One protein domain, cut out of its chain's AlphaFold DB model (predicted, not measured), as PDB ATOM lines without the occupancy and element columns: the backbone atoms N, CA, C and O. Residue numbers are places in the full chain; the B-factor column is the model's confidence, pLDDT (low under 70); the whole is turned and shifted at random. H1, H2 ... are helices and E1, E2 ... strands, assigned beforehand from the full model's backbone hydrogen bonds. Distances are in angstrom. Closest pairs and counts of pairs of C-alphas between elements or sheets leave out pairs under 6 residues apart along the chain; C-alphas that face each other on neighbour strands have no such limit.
ATOM      1  N   ILE A 142      34.661  16.829  -9.648       94.19
ATOM      2  CA  ILE A 142      35.576  15.835  -9.099       94.19
ATOM      3  C   ILE A 142      36.709  16.611  -8.434       94.19
ATOM      4  O   ILE A 142      37.562  17.185  -9.108       94.19
ATOM      5  N   HIS A 143      36.697  16.653  -7.109       94.50
ATOM      6  CA  HIS A 143      37.723  17.262  -6.277       94.50
ATOM      7  C   HIS A 143      38.873  16.286  -6.052       94.50
ATOM      8  O   HIS A 143      38.679  15.124  -5.674       94.50
ATOM      9  N   VAL A 144      40.087  16.798  -6.222       94.00
ATOM     10  CA  VAL A 144      41.329  16.090  -5.928       94.00
ATOM     11  C   VAL A 144      42.236  16.956  -5.051       94.00
ATOM     12  O   VAL A 144      42.095  18.182  -4.981       94.00
ATOM     13  N   ARG A 145      43.163  16.310  -4.344       93.12
ATOM     14  CA  ARG A 145      44.115  16.962  -3.447       93.12
ATOM     15  C   ARG A 145      45.510  16.369  -3.614       93.12
ATOM     16  O   ARG A 145      45.685  15.156  -3.538       93.12
ATOM     17  N   TYR A 146      46.495  17.240  -3.786       91.00
ATOM     18  CA  TYR A 146      47.918  16.915  -3.773       91.00
ATOM     19  C   TYR A 146      48.608  17.794  -2.730       91.00
ATOM     20  O   TYR A 146      48.558  19.020  -2.831       91.00
ATOM     21  N   GLU A 147      49.225  17.178  -1.719       86.00
ATOM     22  CA  GLU A 147      49.786  17.881  -0.556       86.00
ATOM     23  C   GLU A 147      48.784  18.904   0.026       86.00
ATOM     24  O   GLU A 147      47.683  18.532   0.436       86.00
ATOM     25  N   ASN A 148      49.141  20.192   0.021       83.44
ATOM     26  CA  ASN A 148      48.325  21.295   0.531       83.44
ATOM     27  C   ASN A 148      47.474  21.983  -0.555       83.44
ATOM     28  O   ASN A 148      46.891  23.034  -0.299       83.44
ATOM     29  N   GLN A 149      47.425  21.441  -1.775       84.56
ATOM     30  CA  GLN A 149      46.679  22.006  -2.899       84.56
ATOM     31  C   GLN A 149      45.445  21.154  -3.194       84.56
ATOM     32  O   GLN A 149      45.549  19.939  -3.360       84.56
ATOM     33  N   SER A 150      44.281  21.795  -3.308       88.88
ATOM     34  CA  SER A 150      43.069  21.166  -3.833       88.88
ATOM     35  C   SER A 150      42.614  21.879  -5.095       88.88
ATOM     36  O   SER A 150      42.753  23.094  -5.232       88.88
ATOM     37  N   PHE A 151      42.114  21.099  -6.040       91.88
ATOM     38  CA  PHE A 151      41.532  21.582  -7.279       91.88
ATOM     39  C   PHE A 151      40.411  20.636  -7.692       91.88
ATOM     40  O   PHE A 151      40.342  19.492  -7.235       91.88
ATOM     41  N   SER A 152      39.516  21.131  -8.535       93.81
ATOM     42  CA  SER A 152      38.365  20.378  -9.004       93.81
ATOM     43  C   SER A 152      38.289  20.374 -10.523       93.81
ATOM     44  O   SER A 152      38.829  21.252 -11.201       93.81
ATOM     45  N   PHE A 153      37.626  19.351 -11.046       93.25
ATOM     46  CA  PHE A 153      37.332  19.210 -12.461       93.25
ATOM     47  C   PHE A 153      35.838  19.062 -12.671       93.25
ATOM     48  O   PHE A 153      35.196  18.216 -12.048       93.25
ATOM     49  N   ASN A 154      35.304  19.806 -13.633       92.94
ATOM     50  CA  ASN A 154      33.917  19.650 -14.022       92.94
ATOM     51  C   ASN A 154      33.727  18.357 -14.830       92.94
ATOM     52  O   ASN A 154      34.244  18.225 -15.941       92.94
ATOM     53  N   LYS A 155      32.942  17.420 -14.297       91.62
ATOM     54  CA  LYS A 155      32.677  16.109 -14.898       91.62
ATOM     55  C   LYS A 155      32.121  16.217 -16.317       91.62
ATOM     56  O   LYS A 155      32.588  15.506 -17.197       91.62
ATOM     57  N   ASN A 156      31.190  17.138 -16.571       88.94
ATOM     58  CA  ASN A 156      30.599  17.291 -17.904       88.94
ATOM     59  C   ASN A 156      31.644  17.737 -18.940       88.94
ATOM     60  O   ASN A 156      31.578  17.340 -20.101       88.94
ATOM     61  N   VAL A 157      32.611  18.565 -18.528       90.75
ATOM     62  CA  VAL A 157      33.719  18.993 -19.392       90.75
ATOM     63  C   VAL A 157      34.667  17.826 -19.666       90.75
ATOM     64  O   VAL A 157      35.061  17.633 -20.813       90.75
ATOM     65  N   LEU A 158      34.991  17.026 -18.645       90.00
ATOM     66  CA  LEU A 158      35.810  15.820 -18.799       90.00
ATOM     67  C   LEU A 158      35.161  14.821 -19.769       90.00
ATOM     68  O   LEU A 158      35.797  14.396 -20.732       90.00
ATOM     69  N   GLU A 159      33.873  14.527 -19.587       88.50
ATOM     70  CA  GLU A 159      33.117  13.629 -20.466       88.50
ATOM     71  C   GLU A 159      33.050  14.164 -21.908       88.50
ATOM     72  O   GLU A 159      33.245  13.409 -22.862       88.50
ATOM     73  N   ALA A 160      32.859  15.477 -22.094       86.25
ATOM     74  CA  ALA A 160      32.897  16.109 -23.416       86.25
ATOM     75  C   ALA A 160      34.280  16.005 -24.093       86.25
ATOM     76  O   ALA A 160      34.362  15.938 -25.321       86.25
ATOM     77  N   MET A 161      35.357  15.950 -23.305       87.38
ATOM     78  CA  MET A 161      36.729  15.705 -23.766       87.38
ATOM     79  C   MET A 161      37.054  14.217 -23.959       87.38
ATOM     80  O   MET A 161      38.184  13.894 -24.315       87.38
ATOM     81  N   ARG A 162      36.071  13.322 -23.784       88.44
ATOM     82  CA  ARG A 162      36.228  11.858 -23.833       88.44
ATOM     83  C   ARG A 162      37.144  11.289 -22.747       88.44
ATOM     84  O   ARG A 162      37.662  10.194 -22.919       88.44
ATOM     85  N   ILE A 163      37.303  12.001 -21.636       89.25
ATOM     86  CA  ILE A 163      37.935  11.480 -20.423       89.25
ATOM     87  C   ILE A 163      36.877  10.646 -19.709       89.25
ATOM     88  O   ILE A 163      35.844  11.184 -19.306       89.25
ATOM     89  N   SER A 164      37.088   9.335 -19.607       89.44
ATOM     90  CA  SER A 164      36.025   8.405 -19.193       89.44
ATOM     91  C   SER A 164      36.396   7.494 -18.024       89.44
ATOM     92  O   SER A 164      35.499   7.043 -17.299       89.44
ATOM     93  N   ASN A 165      37.693   7.288 -17.792       87.56
ATOM     94  CA  ASN A 165      38.228   6.459 -16.717       87.56
ATOM     95  C   ASN A 165      39.284   7.208 -15.873       87.56
ATOM     96  O   ASN A 165      39.591   8.383 -16.107       87.56
ATOM     97  N   ILE A 166      39.777   6.546 -14.826       87.44
ATOM     98  CA  ILE A 166      40.792   7.094 -13.924       87.44
ATOM     99  C   ILE A 166      42.097   7.366 -14.673       87.44
ATOM    100  O   ILE A 166      42.697   8.409 -14.421       87.44
ATOM    101  N   ASP A 167      42.517   6.488 -15.587       85.06
ATOM    102  CA  ASP A 167      43.757   6.659 -16.355       85.06
ATOM    103  C   ASP A 167      43.756   7.979 -17.143       85.06
ATOM    104  O   ASP A 167      44.625   8.834 -16.935       85.06
ATOM    105  N   ASP A 168      42.696   8.225 -17.920       87.88
ATOM    106  CA  ASP A 168      42.480   9.475 -18.653       87.88
ATOM    107  C   ASP A 168      42.531  10.690 -17.705       87.88
ATOM    108  O   ASP A 168      43.178  11.710 -17.979       87.88
ATOM    109  N   LEU A 169      41.850  10.586 -16.555       92.19
ATOM    110  CA  LEU A 169      41.792  11.644 -15.549       92.19
ATOM    111  C   LEU A 169      43.174  11.925 -14.942       92.19
ATOM    112  O   LEU A 169      43.519  13.092 -14.732       92.19
ATOM    113  N   THR A 170      43.995  10.900 -14.697       89.75
ATOM    114  CA  THR A 170      45.367  11.100 -14.208       89.75
ATOM    115  C   THR A 170      46.214  11.874 -15.217       89.75
ATOM    116  O   THR A 170      47.000  12.735 -14.815       89.75
ATOM    117  N   GLY A 171      45.999  11.663 -16.520       85.44
ATOM    118  CA  GLY A 171      46.625  12.444 -17.587       85.44
ATOM    119  C   GLY A 171      46.293  13.938 -17.493       85.44
ATOM    120  O   GLY A 171      47.188  14.787 -17.559       85.44
ATOM    121  N   VAL A 172      45.025  14.276 -17.246       89.62
ATOM    122  CA  VAL A 172      44.589  15.669 -17.030       89.62
ATOM    123  C   VAL A 172      45.206  16.251 -15.752       89.62
ATOM    124  O   VAL A 172      45.689  17.387 -15.746       89.62
ATOM    125  N   ILE A 173      45.263  15.464 -14.677       90.75
ATOM    126  CA  ILE A 173      45.887  15.862 -13.409       90.75
ATOM    127  C   ILE A 173      47.388  16.142 -13.591       90.75
ATOM    128  O   ILE A 173      47.882  17.150 -13.080       90.75
ATOM    129  N   LYS A 174      48.114  15.324 -14.369       88.50
ATOM    130  CA  LYS A 174      49.530  15.566 -14.711       88.50
ATOM    131  C   LYS A 174      49.723  16.925 -15.382       88.50
ATOM    132  O   LYS A 174      50.643  17.660 -15.022       88.50
ATOM    133  N   LEU A 175      48.851  17.288 -16.326       86.56
ATOM    134  CA  LEU A 175      48.912  18.593 -16.995       86.56
ATOM    135  C   LEU A 175      48.724  19.748 -16.006       86.56
ATOM    136  O   LEU A 175      49.461  20.734 -16.075       86.56
ATOM    137  N   GLN A 176      47.794  19.602 -15.058       88.44
ATOM    138  CA  GLN A 176      47.537  20.605 -14.025       88.44
ATOM    139  C   GLN A 176      48.724  20.761 -13.059       88.44
ATOM    140  O   GLN A 176      49.087  21.878 -12.686       88.44
ATOM    141  N   LEU A 177      49.381  19.656 -12.697       88.25
ATOM    142  CA  LEU A 177      50.501  19.632 -11.752       88.25
ATOM    143  C   LEU A 177      51.867  19.959 -12.376       88.25
ATOM    144  O   LEU A 177      52.853  20.069 -11.650       88.25
ATOM    145  N   LYS A 178      51.945  20.195 -13.693       86.88
ATOM    146  CA  LYS A 178      53.197  20.474 -14.427       86.88
ATOM    147  C   LYS A 178      54.024  21.633 -13.867       86.88
ATOM    148  O   LYS A 178      55.236  21.667 -14.054       86.88
ATOM    149  N   LYS A 179      53.381  22.597 -13.206       84.12
ATOM    150  CA  LYS A 179      54.066  23.726 -12.554       84.12
ATOM    151  C   LYS A 179      54.478  23.433 -11.110       84.12
ATOM    152  O   LYS A 179      55.409  24.062 -10.623       84.12
ATOM    153  N   SER A 180      53.781  22.516 -10.443       84.00
ATOM    154  CA  SER A 180      53.990  22.177  -9.030       84.00
ATOM    155  C   SER A 180      55.017  21.057  -8.850       84.00
ATOM    156  O   SER A 180      55.669  20.993  -7.814       84.00
ATOM    157  N   ILE A 181      55.182  20.190  -9.853       83.38
ATOM    158  CA  ILE A 181      56.044  19.007  -9.788       83.38
ATOM    159  C   ILE A 181      57.042  19.045 -10.943       83.38
ATOM    160  O   ILE A 181      56.665  19.088 -12.115       83.38
ATOM    161  N   LYS A 182      58.335  19.002 -10.607       80.75
ATOM    162  CA  LYS A 182      59.412  18.903 -11.594       80.75
ATOM    163  C   LYS A 182      59.345  17.546 -12.306       80.75
ATOM    164  O   LYS A 182      59.214  16.516 -11.647       80.75
ATOM    165  N   ASP A 183      59.454  17.565 -13.633       79.94
ATOM    166  CA  ASP A 183      59.472  16.369 -14.485       79.94
ATOM    167  C   ASP A 183      58.236  15.464 -14.270       79.94
ATOM    168  O   ASP A 183      58.333  14.240 -14.273       79.94
ATOM    169  N   VAL A 184      57.051  16.063 -14.047       78.94
ATOM    170  CA  VAL A 184      55.793  15.332 -13.755       78.94
ATOM    171  C   VAL A 184      55.359  14.375 -14.870       78.94
ATOM    172  O   VAL A 184      54.638  13.414 -14.610       78.94
ATOM    173  N   SER A 185      55.787  14.630 -16.112       74.19
ATOM    174  CA  SER A 185      55.558  13.729 -17.247       74.19
ATOM    175  C   SER A 185      56.134  12.341 -16.990       74.19
ATOM    176  O   SER A 185      55.536  11.352 -17.402       74.19
ATOM    177  N   ASP A 186      57.233  12.290 -16.238       68.81
ATOM    178  CA  ASP A 186      58.036  11.097 -15.983       68.81
ATOM    179  C   ASP A 186      57.661  10.464 -14.632       68.81
ATOM    180  O   ASP A 186      58.374   9.610 -14.101       68.81
ATOM    181  N   LYS A 187      56.557  10.923 -14.026       74.44
ATOM    182  CA  LYS A 187      56.011  10.408 -12.769       74.44
ATOM    183  C   LYS A 187      54.766   9.574 -13.036       74.44
ATOM    184  O   LYS A 187      53.960   9.878 -13.918       74.44
ATOM    185  N   VAL A 188      54.568   8.551 -12.218       79.62
ATOM    186  CA  VAL A 188      53.305   7.823 -12.118       79.62
ATOM    187  C   VAL A 188      52.398   8.601 -11.175       79.62
ATOM    188  O   VAL A 188      52.805   8.961 -10.069       79.62
ATOM    189  N   ILE A 189      51.176   8.880 -11.627       82.94
ATOM    190  CA  ILE A 189      50.131   9.456 -10.785       82.94
ATOM    191  C   ILE A 189      49.107   8.367 -10.516       82.94
ATOM    192  O   ILE A 189      48.558   7.804 -11.455       82.94
ATOM    193  N   THR A 190      48.832   8.110  -9.243       86.62
ATOM    194  CA  THR A 190      47.718   7.261  -8.822       86.62
ATOM    195  C   THR A 190      46.755   8.058  -7.957       86.62
ATOM    196  O   THR A 190      47.125   9.041  -7.307       86.62
ATOM    197  N   LEU A 191      45.488   7.649  -7.978       88.12
ATOM    198  CA  LEU A 191      44.440   8.245  -7.159       88.12
ATOM    199  C   LEU A 191      44.038   7.262  -6.070       88.12
ATOM    200  O   LEU A 191      43.907   6.068  -6.325       88.12
ATOM    201  N   ARG A 192      43.809   7.769  -4.861       88.94
ATOM    202  CA  ARG A 192      43.233   6.982  -3.768       88.94
ATOM    203  C   ARG A 192      42.100   7.722  -3.071       88.94
ATOM    204  O   ARG A 192      42.070   8.957  -3.037       88.94
ATOM    205  N   ARG A 193      41.195   6.964  -2.465       85.00
ATOM    206  CA  ARG A 193      40.114   7.449  -1.606       85.00
ATOM    207  C   ARG A 193      40.413   7.023  -0.164       85.00
ATOM    208  O   ARG A 193      40.552   5.849   0.133       85.00
ATOM    209  N   GLY A 194      40.553   7.970   0.760       77.38
ATOM    210  CA  GLY A 194      41.002   7.638   2.121       77.38
ATOM    211  C   GLY A 194      42.431   7.069   2.162       77.38
ATOM    212  O   GLY A 194      43.268   7.419   1.328       77.38
ATOM    213  N   GLU A 195      42.737   6.232   3.158       70.31
ATOM    214  CA  GLU A 195      44.122   5.817   3.436       70.31
ATOM    215  C   GLU A 195      44.649   4.710   2.509       70.31
ATOM    216  O   GLU A 195      45.785   4.820   2.051       70.31
ATOM    217  N   ASN A 196      43.848   3.688   2.181       66.00
ATOM    218  CA  ASN A 196      44.344   2.471   1.512       66.00
ATOM    219  C   ASN A 196      43.565   2.047   0.252       66.00
ATOM    220  O   ASN A 196      43.882   1.012  -0.327       66.00
ATOM    221  N   ASP A 197      42.555   2.806  -0.177       80.19
ATOM    222  CA  ASP A 197      41.715   2.441  -1.327       80.19
ATOM    223  C   ASP A 197      42.229   3.127  -2.602       80.19
ATOM    224  O   ASP A 197      41.876   4.272  -2.901       80.19
ATOM    225  N   PHE A 198      43.139   2.455  -3.310       82.62
ATOM    226  CA  PHE A 198      43.661   2.912  -4.597       82.62
ATOM    227  C   PHE A 198      42.645   2.651  -5.707       82.62
ATOM    228  O   PHE A 198      42.084   1.565  -5.812       82.62
ATOM    229  N   MET A 199      42.426   3.658  -6.546       82.00
ATOM    230  CA  MET A 199      41.487   3.571  -7.656       82.00
ATOM    231  C   MET A 199      42.109   2.768  -8.802       82.00
ATOM    232  O   MET A 199      43.227   3.063  -9.229       82.00
ATOM    233  N   ASP A 200      41.363   1.794  -9.318       79.75
ATOM    234  CA  ASP A 200      41.730   1.061 -10.531       79.75
ATOM    235  C   ASP A 200      41.701   2.026 -11.742       79.75
ATOM    236  O   ASP A 200      40.696   2.735 -11.901       79.75
ATOM    237  N   PRO A 201      42.762   2.081 -12.578       79.19
ATOM    238  CA  PRO A 201      42.843   2.934 -13.770       79.19
ATOM    239  C   PRO A 201      41.646   2.825 -14.726       79.19
ATOM    240  O   PRO A 201      41.238   3.828 -15.315       79.19
ATOM    241  N   GLU A 202      41.028   1.647 -14.827       81.31
ATOM    242  CA  GLU A 202      39.872   1.395 -15.699       81.31
ATOM    243  C   GLU A 202      38.536   1.799 -15.057       81.31
ATOM    244  O   GLU A 202      37.479   1.762 -15.697       81.31
ATOM    245  N   THR A 203      38.547   2.222 -13.789       86.81
ATOM    246  CA  THR A 203      37.335   2.674 -13.098       86.81
ATOM    247  C   THR A 203      36.748   3.890 -13.800       86.81
ATOM    248  O   THR A 203      37.423   4.896 -14.017       86.81
ATOM    249  N   SER A 204      35.450   3.836 -14.103       90.38
ATOM    250  CA  SER A 204      34.741   4.956 -14.720       90.38
ATOM    251  C   SER A 204      34.712   6.195 -13.820       90.38
ATOM    252  O   SER A 204      34.388   6.108 -12.632       90.38
ATOM    253  N   ILE A 205      34.909   7.380 -14.411       91.31
ATOM    254  CA  ILE A 205      34.797   8.650 -13.675       91.31
ATOM    255  C   ILE A 205      33.357   9.033 -13.311       91.31
ATOM    256  O   ILE A 205      33.126   9.969 -12.543       91.31
ATOM    257  N   SER A 206      32.369   8.314 -13.846       85.31
ATOM    258  CA  SER A 206      30.949   8.637 -13.694       85.31
ATOM    259  C   SER A 206      30.484   8.678 -12.231       85.31
ATOM    260  O   SER A 206      29.605   9.479 -11.904       85.31
ATOM    261  N   GLY A 207      31.105   7.882 -11.354       85.19
ATOM    262  CA  GLY A 207      30.823   7.810  -9.916       85.19
ATOM    263  C   GLY A 207      31.818   8.554  -9.017       85.19
ATOM    264  O   GLY A 207      31.870   8.277  -7.819       85.19
ATOM    265  N   LEU A 208      32.645   9.452  -9.568       89.94
ATOM    266  CA  LEU A 208      33.725  10.111  -8.818       89.94
ATOM    267  C   LEU A 208      33.396  11.513  -8.298       89.94
ATOM    268  O   LEU A 208      34.233  12.099  -7.613       89.94
ATOM    269  N   CYS A 209      32.210  12.051  -8.594       91.69
ATOM    270  CA  CYS A 209      31.786  13.332  -8.033       91.69
ATOM    271  C   CYS A 209      31.804  13.280  -6.503       91.69
ATOM    272  O   CYS A 209      31.279  12.348  -5.892       91.69
ATOM    273  N   ASN A 210      32.420  14.281  -5.890       90.75
ATOM    274  CA  ASN A 210      32.655  14.338  -4.453       90.75
ATOM    275  C   ASN A 210      32.631  15.797  -3.963       90.75
ATOM    276  O   ASN A 210      32.289  16.723  -4.697       90.75
ATOM    277  N   THR A 211      32.942  15.983  -2.685       89.25
ATOM    278  CA  THR A 211      33.116  17.295  -2.054       89.25
ATOM    279  C   THR A 211      34.590  17.532  -1.749       89.25
ATOM    280  O   THR A 211      35.387  16.594  -1.757       89.25
ATOM    281  N   GLU A 212      34.964  18.772  -1.438       86.44
ATOM    282  CA  GLU A 212      36.341  19.119  -1.069       86.44
ATOM    283  C   GLU A 212      36.846  18.329   0.155       86.44
ATOM    284  O   GLU A 212      38.000  17.895   0.182       86.44
ATOM    285  N   ASP A 213      35.973  18.052   1.128       85.88
ATOM    286  CA  ASP A 213      36.287  17.225   2.303       85.88
ATOM    287  C   ASP A 213      36.529  15.748   1.947       85.88
ATOM    288  O   ASP A 213      37.218  15.032   2.671       85.88
ATOM    289  N   GLN A 214      35.992  15.298   0.811       88.12
ATOM    290  CA  GLN A 214      36.099  13.933   0.287       88.12
ATOM    291  C   GLN A 214      36.970  13.862  -0.978       88.12
ATOM    292  O   GLN A 214      36.820  12.942  -1.792       88.12
ATOM    293  N   ALA A 215      37.859  14.841  -1.166       92.12
ATOM    294  CA  ALA A 215      38.735  14.914  -2.325       92.12
ATOM    295  C   ALA A 215      39.586  13.639  -2.477       92.12
ATOM    296  O   ALA A 215      40.092  13.083  -1.500       92.12
ATOM    297  N   LEU A 216      39.773  13.185  -3.720       93.62
ATOM    298  CA  LEU A 216      40.679  12.072  -4.012       93.62
ATOM    299  C   LEU A 216      42.121  12.522  -3.782       93.62
ATOM    300  O   LEU A 216      42.522  13.601  -4.217       93.62
ATOM    301  N   HIS A 217      42.918  11.688  -3.128       92.25
ATOM    302  CA  HIS A 217      44.324  11.989  -2.898       92.25
ATOM    303  C   HIS A 217      45.146  11.586  -4.118       92.25
ATOM    304  O   HIS A 217      45.092  10.437  -4.559       92.25
ATOM    305  N   VAL A 218      45.932  12.531  -4.621       91.88
ATOM    306  CA  VAL A 218      46.905  12.316  -5.688       91.88
ATOM    307  C   VAL A 218      48.204  11.829  -5.061       91.88
ATOM    308  O   VAL A 218      48.809  12.528  -4.247       91.88
ATOM    309  N   ILE A 219      48.637  10.637  -5.452       85.50
ATOM    310  CA  ILE A 219      49.932  10.077  -5.082       85.50
ATOM    311  C   ILE A 219      50.841  10.155  -6.301       85.50
ATOM    312  O   ILE A 219      50.464   9.760  -7.402       85.50
ATOM    313  N   VAL A 220      52.036  10.702  -6.098       82.94
ATOM    314  CA  VAL A 220      53.023  10.914  -7.155       82.94
ATOM    315  C   VAL A 220      54.230  10.050  -6.840       82.94
ATOM    316  O   VAL A 220      54.868  10.227  -5.804       82.94
ATOM    317  N   ALA A 221      54.533   9.122  -7.736       72.75
ATOM    318  CA  ALA A 221      55.672   8.225  -7.632       72.75
ATOM    319  C   ALA A 221      56.565   8.363  -8.866       72.75
ATOM    320  O   ALA A 221      56.129   8.799  -9.930       72.75
ATOM    321  N   ASN A 222      57.834   7.994  -8.736       67.19
ATOM    322  CA  ASN A 222      58.709   7.868  -9.896       67.19
ATOM    323  C   ASN A 222      58.291   6.658 -10.732       67.19
ATOM    324  O   ASN A 222      57.855   5.651 -10.173       67.19
ATOM    325  N   VAL A 223      58.414   6.759 -12.061       64.00
ATOM    326  CA  VAL A 223      58.279   5.580 -12.925       64.00
ATOM    327  C   VAL A 223      59.322   4.561 -12.472       64.00
ATOM    328  O   VAL A 223      60.510   4.906 -12.406       64.00
TER     329      VAL A 223
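This is residues 142 to 223 of the 321 residues of an uncharacterized protein of Rhizophagus clarus (UniProt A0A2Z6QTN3). A strongly twisted four-stranded sheet curls round one helix, H2, while the short helix H1 sits off the sheet. The printed part has 82 residues, ordered E1 E2 H1 H2 E3 E4, and is of mixed class; the mixed sheet runs E2 E1 E4 E3. It is compact, with a radius of gyration of the C-alphas of 11.8 A and spans of 29 by 27 by 21 A.

Start at inner strands E1, residues 142 to 146, and E4, residues 216 to 222: they are parallel, with N 145 and O 216 2.8 A apart. Edge strand E2, residues 149 to 154, forms an antiparallel hairpin with E1, N 144 to O 151 being 2.9 A. Edge strand E3, residues 187 to 193, forms another with E4, N 190 to O 219 being 3.0 A. Look at H2, residues 166 to 177, on one face, giving two layers, helix and sheet; its closest C-alphas with E3 are Thr 170 and Ile 189, 6.1 A. H1, residues 155 to 160, is close to H2 but not clearly touching, the closest C-alphas being Leu 158 and Leu 169, 8.0 A. E2, H1, H2 and E3 form a split strand-helix-strand unit, with E1 and E4 between its strands and a right-handed crossover. In H1 and H2 every O i to N i+4 pair is within hydrogen-bond range.

Find C-alpha 142 at (35.576, 15.835, -9.099), where E1 begins; E4 ends at C-alpha 222, (58.709, 7.868, -9.896). E3 runs 19.6 A, E4 19.4 A, E2 17.1 A and H2 16.0 A.

The printed part has no cut. The long link, residues 194 to 215, joins E3 to E4. Look for pLDDT under 70 at residues 186, 196 and 222 to 223.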